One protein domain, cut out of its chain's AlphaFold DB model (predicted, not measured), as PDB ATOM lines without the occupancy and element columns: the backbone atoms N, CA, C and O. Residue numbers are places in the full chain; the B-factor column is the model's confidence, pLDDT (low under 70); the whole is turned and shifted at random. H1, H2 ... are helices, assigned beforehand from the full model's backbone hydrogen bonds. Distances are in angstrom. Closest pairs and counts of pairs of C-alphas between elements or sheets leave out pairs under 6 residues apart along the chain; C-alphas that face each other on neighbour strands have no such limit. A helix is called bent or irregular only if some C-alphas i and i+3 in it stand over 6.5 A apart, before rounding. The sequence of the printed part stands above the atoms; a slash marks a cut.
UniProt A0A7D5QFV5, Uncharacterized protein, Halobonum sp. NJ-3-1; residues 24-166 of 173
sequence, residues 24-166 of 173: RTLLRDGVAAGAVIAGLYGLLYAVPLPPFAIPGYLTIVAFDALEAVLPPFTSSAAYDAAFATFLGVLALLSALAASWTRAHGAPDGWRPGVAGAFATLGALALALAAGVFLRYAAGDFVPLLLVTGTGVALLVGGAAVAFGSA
ATOM      1  N   ARG A  24      93.866  75.758  70.902       90.44
ATOM      2  CA  ARG A  24      93.427  74.370  70.687       90.44
ATOM      3  C   ARG A  24      91.995  74.283  70.152       90.44
ATOM      4  O   ARG A  24      91.698  73.404  69.345       90.44
ATOM      5  N   THR A  25      91.111  75.157  70.626       88.69
ATOM      6  CA  THR A  25      89.713  75.224  70.187       88.69
ATOM      7  C   THR A  25      89.644  75.718  68.745       88.69
ATOM      8  O   THR A  25      89.033  75.053  67.912       88.69
ATOM      9  N   LEU A  26      90.366  76.800  68.439       90.06
ATOM     10  CA  LEU A  26      90.489  77.346  67.086       90.06
ATOM     11  C   LEU A  26      91.061  76.322  66.104       90.06
ATOM     12  O   LEU A  26      90.523  76.162  65.017       90.06
ATOM     13  N   LEU A  27      92.102  75.578  66.494       93.00
ATOM     14  CA  LEU A  27      92.679  74.536  65.645       93.00
ATOM     15  C   LEU A  27      91.666  73.425  65.341       93.00
ATOM     16  O   LEU A  27      91.519  73.035  64.187       93.00
ATOM     17  N   ARG A  28      90.946  72.926  66.358       92.62
ATOM     18  CA  ARG A  28      89.918  71.891  66.154       92.62
ATOM     19  C   ARG A  28      88.848  72.367  65.175       92.62
ATOM     20  O   ARG A  28      88.445  71.610  64.296       92.62
ATOM     21  N   ASP A  29      88.386  73.597  65.348       93.12
ATOM     22  CA  ASP A  29      87.329  74.150  64.508       93.12
ATOM     23  C   ASP A  29      87.810  74.465  63.112       93.12
ATOM     24  O   ASP A  29      87.081  74.199  62.169       93.12
ATOM     25  N   GLY A  30      89.040  74.956  62.976       92.00
ATOM     26  CA  GLY A  30      89.685  75.158  61.689       92.00
ATOM     27  C   GLY A  30      89.814  73.849  60.920       92.00
ATOM     28  O   GLY A  30      89.504  73.814  59.736       92.00
ATOM     29  N   VAL A  31      90.175  72.746  61.585       95.88
ATOM     30  CA  VAL A  31      90.216  71.414  60.955       95.88
ATOM     31  C   VAL A  31      88.817  70.955  60.540       95.88
ATOM     32  O   VAL A  31      88.634  70.512  59.408       95.88
ATOM     33  N   ALA A  32      87.818  71.077  61.419       95.25
ATOM     34  CA  ALA A  32      86.444  70.688  61.099       95.25
ATOM     35  C   ALA A  32      85.858  71.533  59.956       95.25
ATOM     36  O   ALA A  32      85.263  70.993  59.024       95.25
ATOM     37  N   ALA A  33      86.060  72.848  60.002       95.44
ATOM     38  CA  ALA A  33      85.618  73.776  58.975       95.44
ATOM     39  C   ALA A  33      86.346  73.539  57.650       95.44
ATOM     40  O   ALA A  33      85.706  73.466  56.605       95.44
ATOM     41  N   GLY A  34      87.665  73.353  57.697       96.19
ATOM     42  CA  GLY A  34      88.484  73.026  56.537       96.19
ATOM     43  C   GLY A  34      88.030  71.735  55.864       96.19
ATOM     44  O   GLY A  34      87.884  71.711  54.648       96.19
ATOM     45  N   ALA A  35      87.711  70.693  56.639       97.00
ATOM     46  CA  ALA A  35      87.162  69.450  56.103       97.00
ATOM     47  C   ALA A  35      85.805  69.656  55.407       97.00
ATOM     48  O   ALA A  35      85.573  69.077  54.349       97.00
ATOM     49  N   VAL A  36      84.923  70.505  55.950       96.81
ATOM     50  CA  VAL A  36      83.641  70.845  55.305       96.81
ATOM     51  C   VAL A  36      83.854  71.640  54.022       96.81
ATOM     52  O   VAL A  36      83.267  71.296  53.003       96.81
ATOM     53  N   ILE A  37      84.697  72.674  54.046       96.62
ATOM     54  CA  ILE A  37      84.983  73.509  52.871       96.62
ATOM     55  C   ILE A  37      85.618  72.661  51.766       96.62
ATOM     56  O   ILE A  37      85.145  72.682  50.633       96.62
ATOM     57  N   ALA A  38      86.636  71.864  52.100       96.00
ATOM     58  CA  ALA A  38      87.271  70.945  51.162       96.00
ATOM     59  C   ALA A  38      86.284  69.887  50.651       96.00
ATOM     60  O   ALA A  38      86.295  69.566  49.468       96.00
ATOM     61  N   GLY A  39      85.402  69.378  51.515       95.81
ATOM     62  CA  GLY A  39      84.350  68.438  51.143       95.81
ATOM     63  C   GLY A  39      83.336  69.038  50.169       95.81
ATOM     64  O   GLY A  39      83.005  68.396  49.181       95.81
ATOM     65  N   LEU A  40      82.882  70.272  50.396       94.25
ATOM     66  CA  LEU A  40      81.967  70.985  49.496       94.25
ATOM     67  C   LEU A  40      82.631  71.342  48.162       94.25
ATOM     68  O   LEU A  40      82.002  71.221  47.113       94.25
ATOM     69  N   TYR A  41      83.906  71.729  48.193       94.31
ATOM     70  CA  TYR A  41      84.703  71.922  46.985       94.31
ATOM     71  C   TYR A  41      84.892  70.606  46.217       94.31
ATOM     72  O   TYR A  41      84.691  70.563  45.014       94.31
ATOM     73  N   GLY A  42      85.192  69.499  46.899       93.81
ATOM     74  CA  GLY A  42      85.264  68.175  46.277       93.81
ATOM     75  C   GLY A  42      83.913  67.702  45.729       93.81
ATOM     76  O   GLY A  42      83.853  67.096  44.659       93.81
ATOM     77  N   LEU A  43      82.815  68.021  46.422       92.69
ATOM     78  CA  LEU A  43      81.456  67.654  46.027       92.69
ATOM     79  C   LEU A  43      81.057  68.276  44.687       92.69
ATOM     80  O   LEU A  43      80.354  67.618  43.925       92.69
ATOM     81  N   LEU A  44      81.552  69.478  44.363       93.00
ATOM     82  CA  LEU A  44      81.385  70.092  43.041       93.00
ATOM     83  C   LEU A  44      81.817  69.146  41.909       93.00
ATOM     84  O   LEU A  44      81.126  69.046  40.899       93.00
ATOM     85  N   TYR A  45      82.932  68.434  42.087       91.69
ATOM     86  CA  TYR A  45      83.467  67.514  41.080       91.69
ATOM     87  C   TYR A  45      82.765  66.155  41.078       91.69
ATOM     88  O   TYR A  45      82.714  65.491  40.046       91.69
ATOM     89  N   ALA A  46      82.218  65.735  42.219       93.25
ATOM     90  CA  ALA A  46      81.507  64.465  42.336       93.25
ATOM     91  C   ALA A  46      80.050  64.554  41.850       93.25
ATOM     92  O   ALA A  46      79.541  63.613  41.244       93.25
ATOM     93  N   VAL A  47      79.369  65.673  42.124       92.38
ATOM     94  CA  VAL A  47      77.951  65.899  41.813       92.38
ATOM     95  C   VAL A  47      77.774  67.320  41.255       92.38
ATOM     96  O   VAL A  47      77.398  68.235  41.992       92.38
ATOM     97  N   PRO A  48      77.994  67.532  39.945       86.50
ATOM     98  CA  PRO A  48      77.954  68.855  39.317       86.50
ATOM     99  C   PRO A  48      76.515  69.330  39.031       86.50
ATOM    100  O   PRO A  48      76.235  69.927  37.995       86.50
ATOM    101  N   LEU A  49      75.572  69.035  39.932       86.00
ATOM    102  CA  LEU A  49      74.160  69.394  39.802       86.00
ATOM    103  C   LEU A  49      73.766  70.396  40.898       86.00
ATOM    104  O   LEU A  49      74.066  70.174  42.078       86.00
ATOM    105  N   PRO A  50      73.067  71.492  40.554       79.06
ATOM    106  CA  PRO A  50      72.444  72.356  41.547       79.06
ATOM    107  C   PRO A  50      71.447  71.576  42.427       79.06
ATOM    108  O   PRO A  50      70.760  70.686  41.927       79.06
ATOM    109  N   PRO A  51      71.332  71.905  43.727       80.19
ATOM    110  CA  PRO A  51      72.035  72.977  44.436       80.19
ATOM    111  C   PRO A  51      73.399  72.558  45.018       80.19
ATOM    112  O   PRO A  51      74.104  73.402  45.563       80.19
ATOM    113  N   PHE A  52      73.787  71.282  44.921       85.69
ATOM    114  CA  PHE A  52      74.962  70.729  45.611       85.69
ATOM    115  C   PHE A  52      76.298  71.243  45.070       85.69
ATOM    116  O   PHE A  52      77.251  71.386  45.832       85.69
ATOM    117  N   ALA A  53      76.349  71.582  43.782       89.62
ATOM    118  CA  ALA A  53      77.522  72.178  43.150       89.62
ATOM    119  C   ALA A  53      77.769  73.640  43.572       89.62
ATOM    120  O   ALA A  53      78.904  74.111  43.541       89.62
ATOM    121  N   ILE A  54      76.723  74.373  43.978       91.69
ATOM    122  CA  ILE A  54      76.796  75.831  44.168       91.69
ATOM    123  C   ILE A  54      77.796  76.222  45.270       91.69
ATOM    124  O   ILE A  54      78.635  77.079  45.002       91.69
ATOM    125  N   PRO A  55      77.795  75.614  46.476       92.12
ATOM    126  CA  PRO A  55      78.740  75.997  47.526       92.12
ATOM    127  C   PRO A  55      80.209  75.855  47.114       92.12
ATOM    128  O   PRO A  55      81.005  76.743  47.403       92.12
ATOM    129  N   GLY A  56      80.564  74.765  46.420       92.88
ATOM    130  CA  GLY A  56      81.921  74.552  45.911       92.88
ATOM    131  C   GLY A  56      82.265  75.482  44.746       92.88
ATOM    132  O   GLY A  56      83.379  75.979  44.663       92.88
ATOM    133  N   TYR A  57      81.305  75.787  43.873       93.44
ATOM    134  CA  TYR A  57      81.512  76.749  42.788       93.44
ATOM    135  C   TYR A  57      81.776  78.170  43.314       93.44
ATOM    136  O   TYR A  57      82.620  78.888  42.781       93.44
ATOM    137  N   LEU A  58      81.112  78.575  44.400       94.25
ATOM    138  CA  LEU A  58      81.292  79.903  44.992       94.25
ATOM    139  C   LEU A  58      82.697  80.142  45.552       94.25
ATOM    140  O   LEU A  58      83.138  81.290  45.566       94.25
ATOM    141  N   THR A  59      83.414  79.102  45.993       95.50
ATOM    142  CA  THR A  59      84.808  79.274  46.427       95.50
ATOM    143  C   THR A  59      85.727  79.573  45.247       95.50
ATOM    144  O   THR A  59      86.636  80.383  45.398       95.50
ATOM    145  N   ILE A  60      85.454  78.999  44.071       95.19
ATOM    146  CA  ILE A  60      86.174  79.310  42.827       95.19
ATOM    147  C   ILE A  60      85.888  80.756  42.418       95.19
ATOM    148  O   ILE A  60      86.813  81.547  42.310       95.19
ATOM    149  N   VAL A  61      84.612  81.148  42.318       94.88
ATOM    150  CA  VAL A  61      84.230  82.523  41.930       94.88
ATOM    151  C   VAL A  61      84.798  83.571  42.892       94.88
ATOM    152  O   VAL A  61      85.220  84.646  42.471       94.88
ATOM    153  N   ALA A  62      84.815  83.278  44.195       95.44
ATOM    154  CA  ALA A  62      85.434  84.154  45.181       95.44
ATOM    155  C   ALA A  62      86.942  84.296  44.975       95.44
ATOM    156  O   ALA A  62      87.472  85.398  45.116       95.44
ATOM    157  N   PHE A  63      87.623  83.194  44.657       96.25
ATOM    158  CA  PHE A  63      89.043  83.233  44.365       96.25
ATOM    159  C   PHE A  63      89.330  83.976  43.062       96.25
ATOM    160  O   PHE A  63      90.202  84.831  43.075       96.25
ATOM    161  N   ASP A  64      88.557  83.764  41.997       93.69
ATOM    162  CA  ASP A  64      88.708  84.493  40.730       93.69
ATOM    163  C   ASP A  64      88.533  86.010  40.933       93.69
ATOM    164  O   ASP A  64      89.285  86.827  40.402       93.69
ATOM    165  N   ALA A  65      87.561  86.411  41.762       91.75
ATOM    166  CA  ALA A  65      87.360  87.815  42.118       91.75
ATOM    167  C   ALA A  65      88.549  88.403  42.902       91.75
ATOM    168  O   ALA A  65      88.862  89.586  42.748       91.75
ATOM    169  N   LEU A  66      89.209  87.595  43.737       92.81
ATOM    170  CA  LEU A  66      90.430  87.976  44.445       92.81
ATOM    171  C   LEU A  66      91.641  88.010  43.500       92.81
ATOM    172  O   LEU A  66      92.428  88.948  43.548       92.81
ATOM    173  N   GLU A  67      91.784  87.020  42.624       93.31
ATOM    174  CA  GLU A  67      92.844  86.938  41.619       93.31
ATOM    175  C   GLU A  67      92.843  88.165  40.707       93.31
ATOM    176  O   GLU A  67      93.907  88.695  40.402       93.31
ATOM    177  N   ALA A  68      91.664  88.692  40.358       89.44
ATOM    178  CA  ALA A  68      91.528  89.894  39.538       89.44
ATOM    179  C   ALA A  68      92.228  91.144  40.115       89.44
ATOM    180  O   ALA A  68      92.463  92.106  39.381       89.44
ATOM    181  N   VAL A  69      92.552  91.154  41.414       90.88
ATOM    182  CA  VAL A  69      93.290  92.242  42.080       90.88
ATOM    183  C   VAL A  69      94.690  91.835  42.550       90.88
ATOM    184  O   VAL A  69      95.415  92.665  43.101       90.88
ATOM    185  N   LEU A  70      95.086  90.578  42.341       89.44
ATOM    186  CA  LEU A  70      96.420  90.078  42.654       89.44
ATOM    187  C   LEU A  70      97.349  90.176  41.430       89.44
ATOM    188  O   LEU A  70      96.893  90.247  40.288       89.44
ATOM    189  N   PRO A  71      98.678  90.172  41.640       89.31
ATOM    190  CA  PRO A  71      99.619  89.950  40.551       89.31
ATOM    191  C   PRO A  71      99.352  88.601  39.860       89.31
ATOM    192  O   PRO A  71      99.015  87.633  40.546       89.31
ATOM    193  N   PRO A  72      99.554  88.503  38.534       89.56
ATOM    194  CA  PRO A  72      99.303  87.270  37.799       89.56
ATOM    195  C   PRO A  72     100.205  86.134  38.290       89.56
ATOM    196  O   PRO A  72     101.404  86.322  38.525       89.56
ATOM    197  N   PHE A  73      99.639  84.934  38.399       90.44
ATOM    198  CA  PHE A  73     100.394  83.745  38.772       90.44
ATOM    199  C   PHE A  73     101.286  83.284  37.616       90.44
ATOM    200  O   PHE A  73     100.852  83.128  36.477       90.44
ATOM    201  N   THR A  74     102.560  83.042  37.912       89.06
ATOM    202  CA  THR A  74     103.583  82.699  36.911       89.06
ATOM    203  C   THR A  74     103.581  81.222  36.505       89.06
ATOM    204  O   THR A  74     104.290  80.842  35.575       89.06
ATOM    205  N   SER A  75     102.821  80.369  37.199       94.50
ATOM    206  CA  SER A  75     102.700  78.935  36.912       94.50
ATOM    207  C   SER A  75     101.420  78.346  37.509       94.50
ATOM    208  O   SER A  75     100.889  78.880  38.484       94.50
ATOM    209  N   SER A  76     100.979  77.197  36.988       92.00
ATOM    210  CA  SER A  76      99.842  76.446  37.544       92.00
ATOM    211  C   SER A  76     100.069  76.044  39.004       92.00
ATOM    212  O   SER A  76      99.173  76.190  39.821       92.00
ATOM    213  N   ALA A  77     101.291  75.647  39.375       95.06
ATOM    214  CA  ALA A  77     101.603  75.294  40.761       95.06
ATOM    215  C   ALA A  77     101.461  76.489  41.724       95.06
ATOM    216  O   ALA A  77     101.036  76.318  42.866       95.06
ATOM    217  N   ALA A  78     101.805  77.701  41.273       93.38
ATOM    218  CA  ALA A  78     101.612  78.913  42.065       93.38
ATOM    219  C   ALA A  78     100.121  79.246  42.240       93.38
ATOM    220  O   ALA A  78      99.716  79.622  43.339       93.38
ATOM    221  N   TYR A  79      99.318  79.059  41.188       92.88
ATOM    222  CA  TYR A  79      97.862  79.200  41.244       92.88
ATOM    223  C   TYR A  79      97.243  78.201  42.232       92.88
ATOM    224  O   TYR A  79      96.533  78.604  43.150       92.88
ATOM    225  N   ASP A  80      97.589  76.915  42.119       94.88
ATOM    226  CA  ASP A  80      97.067  75.857  42.993       94.88
ATOM    227  C   ASP A  80      97.412  76.123  44.466       94.88
ATOM    228  O   ASP A  80      96.568  75.986  45.354       94.88
ATOM    229  N   ALA A  81      98.647  76.559  44.739       95.94
ATOM    230  CA  ALA A  81      99.082  76.929  46.082       95.94
ATOM    231  C   ALA A  81      98.326  78.153  46.622       95.94
ATOM    232  O   ALA A  81      97.958  78.179  47.801       95.94
ATOM    233  N   ALA A  82      98.067  79.157  45.784       95.94
ATOM    234  CA  ALA A  82      97.298  80.335  46.165       95.94
ATOM    235  C   ALA A  82      95.831  79.986  46.450       95.94
ATOM    236  O   ALA A  82      95.295  80.409  47.476       95.94
ATOM    237  N   PHE A  83      95.212  79.146  45.618       96.00
ATOM    238  CA  PHE A  83      93.852  78.664  45.837       96.00
ATOM    239  C   PHE A  83      93.744  77.832  47.121       96.00
ATOM    240  O   PHE A  83      92.872  78.070  47.958       96.00
ATOM    241  N   ALA A  84      94.681  76.907  47.355       95.94
ATOM    242  CA  ALA A  84      94.736  76.136  48.597       95.94
ATOM    243  C   ALA A  84      94.916  77.041  49.830       95.94
ATOM    244  O   ALA A  84      94.266  76.840  50.858       95.94
ATOM    245  N   THR A  85      95.750  78.078  49.715       96.69
ATOM    246  CA  THR A  85      95.935  79.087  50.767       96.69
ATOM    247  C   THR A  85      94.641  79.852  51.028       96.69
ATOM    248  O   THR A  85      94.264  80.037  52.185       96.69
ATOM    249  N   PHE A  86      93.917  80.241  49.977       96.81
ATOM    250  CA  PHE A  86      92.609  80.881  50.085       96.81
ATOM    251  C   PHE A  86      91.601  80.005  50.848       96.81
ATOM    252  O   PHE A  86      90.959  80.488  51.784       96.81
ATOM    253  N   LEU A  87      91.525  78.701  50.548       96.62
ATOM    254  CA  LEU A  87      90.685  77.772  51.318       96.62
ATOM    255  C   LEU A  87      91.117  77.690  52.793       96.62
ATOM    256  O   LEU A  87      90.270  77.649  53.687       96.62
ATOM    257  N   GLY A  88      92.424  77.718  53.065       96.88
ATOM    258  CA  GLY A  88      92.971  77.782  54.423       96.88
ATOM    259  C   GLY A  88      92.553  79.047  55.182       96.88
ATOM    260  O   GLY A  88      92.168  78.969  56.350       96.88
ATOM    261  N   VAL A  89      92.552  80.207  54.516       97.12
ATOM    262  CA  VAL A  89      92.059  81.472  55.089       97.12
ATOM    263  C   VAL A  89      90.565  81.383  55.402       97.12
ATOM    264  O   VAL A  89      90.153  81.771  56.495       97.12
ATOM    265  N   LEU A  90      89.750  80.814  54.507       97.25
ATOM    266  CA  LEU A  90      88.327  80.586  54.783       97.25
ATOM    267  C   LEU A  90      88.114  79.666  55.992       97.25
ATOM    268  O   LEU A  90      87.238  79.935  56.818       97.25
ATOM    269  N   ALA A  91      88.923  78.614  56.141       96.62
ATOM    270  CA  ALA A  91      88.866  77.730  57.303       96.62
ATOM    271  C   ALA A  91      89.215  78.468  58.608       96.62
ATOM    272  O   ALA A  91      88.562  78.254  59.630       96.62
ATOM    273  N   LEU A  92      90.187  79.387  58.577       96.69
ATOM    274  CA  LEU A  92      90.522  80.232  59.724       96.69
ATOM    275  C   LEU A  92      89.375  81.188  60.088       96.69
ATOM    276  O   LEU A  92      89.000  81.280  61.256       96.69
ATOM    277  N   LEU A  93      88.774  81.860  59.099       96.94
ATOM    278  CA  LEU A  93      87.597  82.714  59.311       96.94
ATOM    279  C   LEU A  93      86.419  81.917  59.886       96.94
ATOM    280  O   LEU A  93      85.725  82.383  60.790       96.94
ATOM    281  N   SER A  94      86.241  80.685  59.415       96.00
ATOM    282  CA  SER A  94      85.225  79.762  59.919       96.00
ATOM    283  C   SER A  94      85.489  79.349  61.366       96.00
ATOM    284  O   SER A  94      84.550  79.244  62.153       96.00
ATOM    285  N   ALA A  95      86.754  79.157  61.757       94.31
ATOM    286  CA  ALA A  95      87.124  78.890  63.145       94.31
ATOM    287  C   ALA A  95      86.795  80.080  64.063       94.31
ATOM    288  O   ALA A  95      86.291  79.884  65.166       94.31
ATOM    289  N   LEU A  96      87.000  81.316  63.596       94.69
ATOM    290  CA  LEU A  96      86.592  82.516  64.335       94.69
ATOM    291  C   LEU A  96      85.068  82.594  64.486       94.69
ATOM    292  O   LEU A  96      84.572  82.864  65.582       94.69
ATOM    293  N   ALA A  97      84.317  82.290  63.422       93.75
ATOM    294  CA  ALA A  97      82.861  82.183  63.488       93.75
ATOM    295  C   ALA A  97      82.416  81.080  64.471       93.75
ATOM    296  O   ALA A  97      81.508  81.290  65.275       93.75
ATOM    297  N   ALA A  98      83.098  79.933  64.488       92.94
ATOM    298  CA  ALA A  98      82.850  78.851  65.438       92.94
ATOM    299  C   ALA A  98      83.079  79.295  66.895       92.94
ATOM    300  O   ALA A  98      82.229  79.062  67.759       92.94
ATOM    301  N   SER A  99      84.177  79.997  67.176       90.88
ATOM    302  CA  SER A  99      84.435  80.596  68.490       90.88
ATOM    303  C   SER A  99      83.357  81.601  68.890       90.88
ATOM    304  O   SER A  99      82.891  81.569  70.030       90.88
ATOM    305  N   TRP A 100      82.891  82.429  67.951       90.81
ATOM    306  CA  TRP A 100      81.773  83.341  68.185       90.81
ATOM    307  C   TRP A 100      80.494  82.592  68.571       90.81
ATOM    308  O   TRP A 100      79.869  82.934  69.573       90.81
ATOM    309  N   THR A 101      80.123  81.523  67.856       91.00
ATOM    310  CA  THR A 101      78.927  80.733  68.207       91.00
ATOM    311  C   THR A 101      79.016  80.121  69.607       91.00
ATOM    312  O   THR A 101      78.022  80.112  70.332       91.00
ATOM    313  N   ARG A 102      80.205  79.684  70.048       88.12
ATOM    314  CA  ARG A 102      80.404  79.202  71.426       88.12
ATOM    315  C   ARG A 102      80.259  80.283  72.472       88.12
ATOM    316  O   ARG A 102      79.652  80.032  73.506       88.12
ATOM    317  N   ALA A 103      80.779  81.479  72.202       87.81
ATOM    318  CA  ALA A 103      80.579  82.617  73.093       87.81
ATOM    319  C   ALA A 103      79.081  82.928  73.298       87.81
ATOM    320  O   ALA A 103      78.708  83.490  74.321       87.81
ATOM    321  N   HIS A 104      78.225  82.488  72.366       88.00
ATOM    322  CA  HIS A 104      76.769  82.622  72.411       88.00
ATOM    323  C   HIS A 104      76.044  81.320  72.806       88.00
ATOM    324  O   HIS A 104      74.852  81.167  72.549       88.00
ATOM    325  N   GLY A 105      76.744  80.375  73.444       86.62
ATOM    326  CA  GLY A 105      76.134  79.193  74.059       86.62
ATOM    327  C   GLY A 105      76.009  77.961  73.161       86.62
ATOM    328  O   GLY A 105      75.306  77.021  73.533       86.62
ATOM    329  N   ALA A 106      76.674  77.921  72.001       87.62
ATOM    330  CA  ALA A 106      76.753  76.689  71.217       87.62
ATOM    331  C   ALA A 106      77.498  75.584  72.004       87.62
ATOM    332  O   ALA A 106      78.514  75.870  72.648       87.62
ATOM    333  N   PRO A 107      77.037  74.321  71.946       85.25
ATOM    334  CA  PRO A 107      77.625  73.224  72.699       85.25
ATOM    335  C   PRO A 107      79.042  72.892  72.223       85.25
ATOM    336  O   PRO A 107      79.403  73.053  71.052       85.25
ATOM    337  N   ASP A 108      79.842  72.354  73.139       83.12
ATOM    338  CA  ASP A 108      81.183  71.882  72.824       83.12
ATOM    339  C   ASP A 108      81.165  70.691  71.855       83.12
ATOM    340  O   ASP A 108      80.391  69.748  71.996       83.12
ATOM    341  N   GLY A 109      82.065  70.700  70.866       87.69
ATOM    342  CA  GLY A 109      82.188  69.614  69.893       87.69
ATOM    343  C   GLY A 109      82.624  70.093  68.512       87.69
ATOM    344  O   GLY A 109      83.095  71.214  68.344       87.69
ATOM    345  N   TRP A 110      82.468  69.237  67.508       88.44
ATOM    346  CA  TRP A 110      82.770  69.574  66.111       88.44
ATOM    347  C   TRP A 110      81.723  70.509  65.481       88.44
ATOM    348  O   TRP A 110      82.013  71.196  64.504       88.44
ATOM    349  N   ARG A 111      80.511  70.558  66.053       93.19
ATOM    350  CA  ARG A 111      79.362  71.307  65.523       93.19
ATOM    351  C   ARG A 111      79.631  72.800  65.298       93.19
ATOM    352  O   ARG A 111      79.319  73.256  64.203       93.19
ATOM    353  N   PRO A 112      80.243  73.554  66.236       93.06
ATOM    354  CA  PRO A 112      80.609  74.948  65.989       93.06
ATOM    355  C   PRO A 112      81.517  75.137  64.771       93.06
ATOM    356  O   PRO A 112      81.307  76.078  64.019       93.06
ATOM    357  N   GLY A 113      82.482  74.240  64.531       92.81
ATOM    358  CA  GLY A 113      83.355  74.309  63.351       92.81
ATOM    359  C   GLY A 113      82.581  74.151  62.039       92.81
ATOM    360  O   GLY A 113      82.761  74.933  61.110       92.81
ATOM    361  N   VAL A 114      81.653  73.191  61.987       95.69
ATOM    362  CA  VAL A 114      80.777  72.983  60.817       95.69
ATOM    363  C   VAL A 114      79.816  74.154  60.622       95.69
ATOM    364  O   VAL A 114      79.657  74.644  59.506       95.69
ATOM    365  N   ALA A 115      79.218  74.646  61.707       95.31
ATOM    366  CA  ALA A 115      78.369  75.829  61.680       95.31
ATOM    367  C   ALA A 115      79.132  77.071  61.197       95.31
ATOM    368  O   ALA A 115      78.610  77.830  60.385       95.31
ATOM    369  N   GLY A 116      80.374  77.239  61.655       95.75
ATOM    370  CA  GLY A 116      81.283  78.293  61.220       95.75
ATOM    371  C   GLY A 116      81.553  78.231  59.719       95.75
ATOM    372  O   GLY A 116      81.408  79.245  59.048       95.75
ATOM    373  N   ALA A 117      81.839  77.045  59.171       97.00
ATOM    374  CA  ALA A 117      82.043  76.869  57.730       97.00
ATOM    375  C   ALA A 117      80.811  77.268  56.908       97.00
ATOM    376  O   ALA A 117      80.926  78.011  55.933       97.00
ATOM    377  N   PHE A 118      79.622  76.818  57.313       97.19
ATOM    378  CA  PHE A 118      78.379  77.197  56.640       97.19
ATOM    379  C   PHE A 118      78.085  78.692  56.761       97.19
ATOM    380  O   PHE A 118      77.691  79.312  55.777       97.19
ATOM    381  N   ALA A 119      78.333  79.294  57.925       96.75
ATOM    382  CA  ALA A 119      78.182  80.730  58.103       96.75
ATOM    383  C   ALA A 119      79.145  81.527  57.211       96.75
ATOM    384  O   ALA A 119      78.719  82.464  56.540       96.75
ATOM    385  N   THR A 120      80.420  81.137  57.151       97.44
ATOM    386  CA  THR A 120      81.429  81.797  56.314       97.44
ATOM    387  C   THR A 120      81.107  81.664  54.829       97.44
ATOM    388  O   THR A 120      81.122  82.668  54.123       97.44
ATOM    389  N   LEU A 121      80.753  80.469  54.347       97.12
ATOM    390  CA  LEU A 121      80.365  80.268  52.946       97.12
ATOM    391  C   LEU A 121      79.043  80.962  52.604       97.12
ATOM    392  O   LEU A 121      78.903  81.509  51.514       97.12
ATOM    393  N   GLY A 122      78.088  80.993  53.533       96.62
ATOM    394  CA  GLY A 122      76.840  81.726  53.365       96.62
ATOM    395  C   GLY A 122      77.063  83.238  53.270       96.62
ATOM    396  O   GLY A 122      76.541  83.884  52.365       96.62
ATOM    397  N   ALA A 123      77.905  83.801  54.140       97.50
ATOM    398  CA  ALA A 123      78.303  85.206  54.073       97.50
ATOM    399  C   ALA A 123      79.074  85.525  52.781       97.50
ATOM    400  O   ALA A 123      78.804  86.542  52.144       97.50
ATOM    401  N   LEU A 124      79.980  84.636  52.359       97.00
ATOM    402  CA  LEU A 124      80.703  84.749  51.093       97.00
ATOM    403  C   LEU A 124      79.742  84.764  49.898       97.00
ATOM    404  O   LEU A 124      79.867  85.615  49.022       97.00
ATOM    405  N   ALA A 125      78.749  83.871  49.888       96.50
ATOM    406  CA  ALA A 125      77.719  83.821  48.857       96.50
ATOM    407  C   ALA A 125      76.949  85.145  48.763       96.50
ATOM    408  O   ALA A 125      76.767  85.674  47.670       96.50
ATOM    409  N   LEU A 126      76.539  85.720  49.899       97.00
ATOM    410  CA  LEU A 126      75.842  87.010  49.921       97.00
ATOM    411  C   LEU A 126      76.742  88.167  49.465       97.00
ATOM    412  O   LEU A 126      76.282  89.046  48.734       97.00
ATOM    413  N   ALA A 127      78.023  88.152  49.840       96.19
ATOM    414  CA  ALA A 127      78.993  89.139  49.374       96.19
ATOM    415  C   ALA A 127      79.180  89.069  47.849       96.19
ATOM    416  O   ALA A 127      79.159  90.102  47.182       96.19
ATOM    417  N   LEU A 128      79.285  87.864  47.280       94.44
ATOM    418  CA  LEU A 128      79.353  87.661  45.831       94.44
ATOM    419  C   LEU A 128      78.047  88.034  45.130       94.44
ATOM    420  O   LEU A 128      78.085  88.649  44.064       94.44
ATOM    421  N   ALA A 129      76.896  87.711  45.720       94.06
ATOM    422  CA  ALA A 129      75.598  88.114  45.193       94.06
ATOM    423  C   ALA A 129      75.534  89.637  45.016       94.06
ATOM    424  O   ALA A 129      75.172  90.115  43.945       94.06
ATOM    425  N   ALA A 130      75.956  90.396  46.031       93.75
ATOM    426  CA  ALA A 130      75.954  91.855  45.997       93.75
ATOM    427  C   ALA A 130      77.061  92.453  45.107       93.75
ATOM    428  O   ALA A 130      76.805  93.387  44.352       93.75
ATOM    429  N   GLY A 131      78.292  91.941  45.203       88.88
ATOM    430  CA  GLY A 131      79.468  92.533  44.556       88.88
ATOM    431  C   GLY A 131      79.690  92.101  43.106       88.88
ATOM    432  O   GLY A 131      80.230  92.872  42.312       88.88
ATOM    433  N   VAL A 132      79.265  90.887  42.753       90.31
ATOM    434  CA  VAL A 132      79.486  90.283  41.434       90.31
ATOM    435  C   VAL A 132      78.154  90.125  40.711       90.31
ATOM    436  O   VAL A 132      77.890  90.832  39.741       90.31
ATOM    437  N   PHE A 133      77.275  89.249  41.191       89.25
ATOM    438  CA  PHE A 133      76.101  88.838  40.419       89.25
ATOM    439  C   PHE A 133      75.099  89.971  40.200       89.25
ATOM    440  O   PHE A 133      74.596  90.124  39.093       89.25
ATOM    441  N   LEU A 134      74.852  90.814  41.203       91.06
ATOM    442  CA  LEU A 134      73.944  91.952  41.063       91.06
ATOM    443  C   LEU A 134      74.440  92.955  40.013       91.06
ATOM    444  O   LEU A 134      73.643  93.494  39.248       91.06
ATOM    445  N   ARG A 135      75.758  93.175  39.941       88.88
ATOM    446  CA  ARG A 135      76.381  94.091  38.978       88.88
ATOM    447  C   ARG A 135      76.291  93.576  37.540       88.88
ATOM    448  O   ARG A 135      76.202  94.386  36.621       88.88
ATOM    449  N   TYR A 136      76.312  92.258  37.353       86.06
ATOM    450  CA  TYR A 136      76.341  91.614  36.034       86.06
ATOM    451  C   TYR A 136      75.024  90.939  35.633       86.06
ATOM    452  O   TYR A 136      74.978  90.307  34.585       86.06
ATOM    453  N   ALA A 137      73.950  91.088  36.417       86.06
ATOM    454  CA  ALA A 137      72.683  90.402  36.162       86.06
ATOM    455  C   ALA A 137      72.092  90.727  34.777       86.06
ATOM    456  O   ALA A 137      71.523  89.853  34.142       86.06
ATOM    457  N   ALA A 138      72.222  91.971  34.291       84.12
ATOM    458  CA  ALA A 138      71.812  92.397  32.940       84.12
ATOM    459  C   ALA A 138      70.403  91.925  32.479       84.12
ATOM    460  O   ALA A 138      70.156  91.779  31.284       84.12
ATOM    461  N   GLY A 139      69.470  91.709  33.417       85.94
ATOM    462  CA  GLY A 139      68.112  91.206  33.157       85.94
ATOM    463  C   GLY A 139      67.908  89.706  33.415       85.94
ATOM    464  O   GLY A 139      66.763  89.283  33.560       85.94
ATOM    465  N   ASP A 140      68.977  88.919  33.551       89.69
ATOM    466  CA  ASP A 140      68.945  87.537  34.030       89.69
ATOM    467  C   ASP A 140      69.298  87.470  35.525       89.69
ATOM    468  O   ASP A 140      70.451  87.565  35.950       89.69
ATOM    469  N   PHE A 141      68.266  87.304  36.351       92.12
ATOM    470  CA  PHE A 141      68.398  87.231  37.806       92.12
ATOM    471  C   PHE A 141      68.501  85.798  38.335       92.12
ATOM    472  O   PHE A 141      68.621  85.616  39.548       92.12
ATOM    473  N   VAL A 142      68.468  84.775  37.473       92.00
ATOM    474  CA  VAL A 142      68.524  83.375  37.918       92.00
ATOM    475  C   VAL A 142      69.815  83.083  38.697       92.00
ATOM    476  O   VAL A 142      69.709  82.552  39.806       92.00
ATOM    477  N   PRO A 143      71.019  83.480  38.229       89.56
ATOM    478  CA  PRO A 143      72.250  83.263  38.988       89.56
ATOM    479  C   PRO A 143      72.238  83.984  40.338       89.56
ATOM    480  O   PRO A 143      72.621  83.404  41.352       89.56
ATOM    481  N   LEU A 144      71.736  85.223  40.372       92.88
ATOM    482  CA  LEU A 144      71.624  86.001  41.604       92.88
ATOM    483  C   LEU A 144      70.726  85.289  42.626       92.88
ATOM    484  O   LEU A 144      71.134  85.101  43.769       92.88
ATOM    485  N   LEU A 145      69.537  84.845  42.209       93.44
ATOM    486  CA  LEU A 145      68.589  84.143  43.077       93.44
ATOM    487  C   LEU A 145      69.158  82.826  43.608       93.44
ATOM    488  O   LEU A 145      68.982  82.527  44.789       93.44
ATOM    489  N   LEU A 146      69.856  82.057  42.768       92.31
ATOM    490  CA  LEU A 146      70.501  80.813  43.186       92.31
ATOM    491  C   LEU A 146      71.578  81.073  44.241       92.31
ATOM    492  O   LEU A 146      71.563  80.439  45.292       92.31
ATOM    493  N   VAL A 147      72.471  82.036  44.009       93.75
ATOM    494  CA  VAL A 147      73.553  82.358  44.949       93.75
ATOM    495  C   VAL A 147      73.007  82.924  46.257       93.75
ATOM    496  O   VAL A 147      73.418  82.482  47.331       93.75
ATOM    497  N   THR A 148      72.047  83.851  46.199       94.56
ATOM    498  CA  THR A 148      71.399  84.392  47.400       94.56
ATOM    499  C   THR A 148      70.655  83.298  48.164       94.56
ATOM    500  O   THR A 148      70.819  83.187  49.378       94.56
ATOM    501  N   GLY A 149      69.886  82.455  47.470       95.44
ATOM    502  CA  GLY A 149      69.150  81.345  48.072       95.44
ATOM    503  C   GLY A 149      70.073  80.337  48.754       95.44
ATOM    504  O   GLY A 149      69.851  79.988  49.913       95.44
ATOM    505  N   THR A 150      71.155  79.926  48.086       94.88
ATOM    506  CA  THR A 150      72.181  79.059  48.681       94.88
ATOM    507  C   THR A 150      72.859  79.732  49.873       94.88
ATOM    508  O   THR A 150      73.036  79.087  50.904       94.88
ATOM    509  N   GLY A 151      73.187  81.023  49.781       95.62
ATOM    510  CA  GLY A 151      73.791  81.777  50.879       95.62
ATOM    511  C   GLY A 151      72.921  81.799  52.134       95.62
ATOM    512  O   GLY A 151      73.388  81.475  53.225       95.62
ATOM    513  N   VAL A 152      71.630  82.100  51.971       97.06
ATOM    514  CA  VAL A 152      70.649  82.067  53.066       97.06
ATOM    515  C   VAL A 152      70.494  80.652  53.624       97.06
ATOM    516  O   VAL A 152      70.516  80.474  54.841       97.06
ATOM    517  N   ALA A 153      70.390  79.636  52.764       96.25
ATOM    518  CA  ALA A 153      70.264  78.245  53.196       96.25
ATOM    519  C   ALA A 153      71.476  77.779  54.017       96.25
ATOM    520  O   ALA A 153      71.303  77.116  55.039       96.25
ATOM    521  N   LEU A 154      72.693  78.162  53.619       96.00
ATOM    522  CA  LEU A 154      73.915  77.871  54.370       96.00
ATOM    523  C   LEU A 154      73.926  78.585  55.726       96.00
ATOM    524  O   LEU A 154      74.209  77.948  56.736       96.00
ATOM    525  N   LEU A 155      73.553  79.866  55.790       96.38
ATOM    526  CA  LEU A 155      73.467  80.596  57.063       96.38
ATOM    527  C   LEU A 155      72.474  79.940  58.032       96.38
ATOM    528  O   LEU A 155      72.805  79.698  59.195       96.38
ATOM    529  N   VAL A 156      71.277  79.603  57.545       96.38
ATOM    530  CA  VAL A 156      70.241  78.925  58.337       96.38
ATOM    531  C   VAL A 156      70.706  77.534  58.764       96.38
ATOM    532  O   VAL A 156      70.578  77.174  59.933       96.38
ATOM    533  N   GLY A 157      71.299  76.765  57.848       94.50
ATOM    534  CA  GLY A 157      71.871  75.452  58.140       94.50
ATOM    535  C   GLY A 157      72.978  75.524  59.192       94.50
ATOM    536  O   GLY A 157      73.000  74.712  60.114       94.50
ATOM    537  N   GLY A 158      73.850  76.532  59.118       94.12
ATOM    538  CA  GLY A 158      74.889  76.787  60.115       94.12
ATOM    539  C   GLY A 158      74.307  77.075  61.498       94.12
ATOM    540  O   GLY A 158      74.706  76.443  62.476       94.12
ATOM    541  N   ALA A 159      73.304  77.953  61.579       92.62
ATOM    542  CA  ALA A 159      72.598  78.237  62.827       92.62
ATOM    543  C   ALA A 159      71.918  76.978  63.400       92.62
ATOM    544  O   ALA A 159      72.037  76.695  64.594       92.62
ATOM    545  N   ALA A 160      71.267  76.178  62.553       93.38
ATOM    546  CA  ALA A 160      70.637  74.924  62.958       93.38
ATOM    547  C   ALA A 160      71.659  73.895  63.476       93.38
ATOM    548  O   ALA A 160      71.415  73.245  64.490       93.38
ATOM    549  N   VAL A 161      72.829  73.772  62.843       93.06
ATOM    550  CA  VAL A 161      73.914  72.893  63.318       93.06
ATOM    551  C   VAL A 161      74.469  73.366  64.666       93.06
ATOM    552  O   VAL A 161      74.733  72.539  65.546       93.06
ATOM    553  N   ALA A 162      74.622  74.682  64.849       90.62
ATOM    554  CA  ALA A 162      75.119  75.265  66.091       90.62
ATOM    555  C   ALA A 162      74.140  75.072  67.260       90.62
ATOM    556  O   ALA A 162      74.568  74.682  68.345       90.62
ATOM    557  N   PHE A 163      72.840  75.300  67.053       88.94
ATOM    558  CA  PHE A 163      71.873  75.439  68.153       88.94
ATOM    559  C   PHE A 163      70.755  74.386  68.183       88.94
ATOM    560  O   PHE A 163      70.082  74.241  69.201       88.94
ATOM    561  N   GLY A 164      70.561  73.603  67.122       80.81
ATOM    562  CA  GLY A 164      69.363  72.773  66.931       80.81
ATOM    563  C   GLY A 164      69.168  71.610  67.910       80.81
ATOM    564  O   GLY A 164      68.084  71.043  67.961       80.81
ATOM    565  N   SER A 165      70.171  71.239  68.713       62.84
ATOM    566  CA  SER A 165      69.986  70.244  69.789       62.84
ATOM    567  C   SER A 165      69.560  70.850  71.127       62.84
ATOM    568  O   SER A 165      69.149  70.106  72.009       62.84
ATOM    569  N   ALA A 166      69.683  72.168  71.310       55.41
ATOM    570  CA  ALA A 166      69.349  72.824  72.575       55.41
ATOM    571  C   ALA A 166      67.830  72.975  72.780       55.41
ATOM    572  O   ALA A 166      67.371  73.045  73.917       55.41
TER     573      ALA A 166
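This is residues 24 to 166 of the 173 residues of an uncharacterized protein of Halobonum sp. NJ-3-1 (UniProt A0A7D5QFV5). What would one see first in this model? Four long helices, H1, H3, H4 and H5, come together near one end of the domain; toward the other end H1, H3 and H4 splay apart, and there the shorter H2 lies across the gap between them. H4 and H5 lie side by side as a helical hairpin, while H1 and H3 cross each other next to H4. What is it made of, and how large is it? The printed part has 143 residues with five named helices, H1 to H5 in order along it, and no named strand; the class is all helix, and the helix packing is mostly crossed. It is compact, with a radius of gyration of the C-alphas of 15.5 A, and the C-alphas span 44 by 37 by 27 A.

How does the first helix stand to the others? H1, residues 24 to 46, touches H3, residues 76 to 103, opposite ways at a steep tilt of 52 degrees, and their closest C-alphas, those of Gly 30 and Ala 95, are 4.8 A apart. With residues 37 to 45 alone H1 touches H2, residues 53 to 67, about perpendicular at 74 degrees, the closest C-alphas being those of Tyr 41 and Gly 56 at 4.0 A. With residues 28 to 37 alone it touches H4, residues 111 to 136, the same way at a steep tilt of 53 degrees; the closest C-alphas are those of Asp 29 and Gly 113, 4.1 A apart. What else do H2 and H3 touch? H2 touches H4 at a steep tilt of 64 degrees, with the C-alphas of Leu 58 and Ala 125 closest at 6.6 A, and it only just touches H3, with 3 pairs of C-alphas within 8 A, the closest being those of Phe 63 and Phe 83 at 6.8 A. H3 touches H4 with residues 90 to 102 alone, opposite ways at a steep tilt of 60 degrees, and the closest C-alphas, those of Ser 94 and Gly 116, are 4.4 A apart. Where does the last helix stand? H5, residues 142 to 166, forms a hairpin with H4, at a shallow tilt of 18 degrees, opposite ways, with the C-alphas of Ala 115 and Gly 158 closest at 3.9 A. H5 only just touches H2, with 3 pairs of C-alphas within 8 A, the closest being those of Ile 54 and Thr 150 at 7.2 A. H1 and H5 are apart. How complete are the helices' backbones? In H3 every O i to N i+4 pair is within hydrogen-bond range; within range are 18 of 19 in H1, 9 of 11 in H2, 19 of 22 in H4 and 19 of 21 in H5.

Where do the elements begin and end? H1 begins at C-alpha 24, (93.427, 74.370, 70.687), and is 32.3 A from first to last C-alpha; H2 is 21.3 A long. H3, the longest by residues with 28, begins at C-alpha 76, (99.842, 76.446, 37.544), and is 40.9 A long. H4 is 35.9 A long and H5 36.2 A, ending at C-alpha 166, (69.349, 72.824, 72.575). Which helices are uneven? H4 has a kink of 34 degrees near residue 129 and is only just irregular, C-alphas 131 and 134 being 6.6 A apart. H5 has a kink of 37 degrees near residue 160 and is irregular, C-alphas 162 and 165 being 8.1 A apart.

How far does the domain reach? The two C-alphas farthest apart, those of Thr 74 and Ala 166, are 50.4 A apart. Are there cuts or long links? The printed part has no cut, and no link is long: H4 to H5 is tight with 5 residues, and the other three are short. Where is confidence low? The mean pLDDT of the printed part is 92.3, and residues 165 to 166 are under 70.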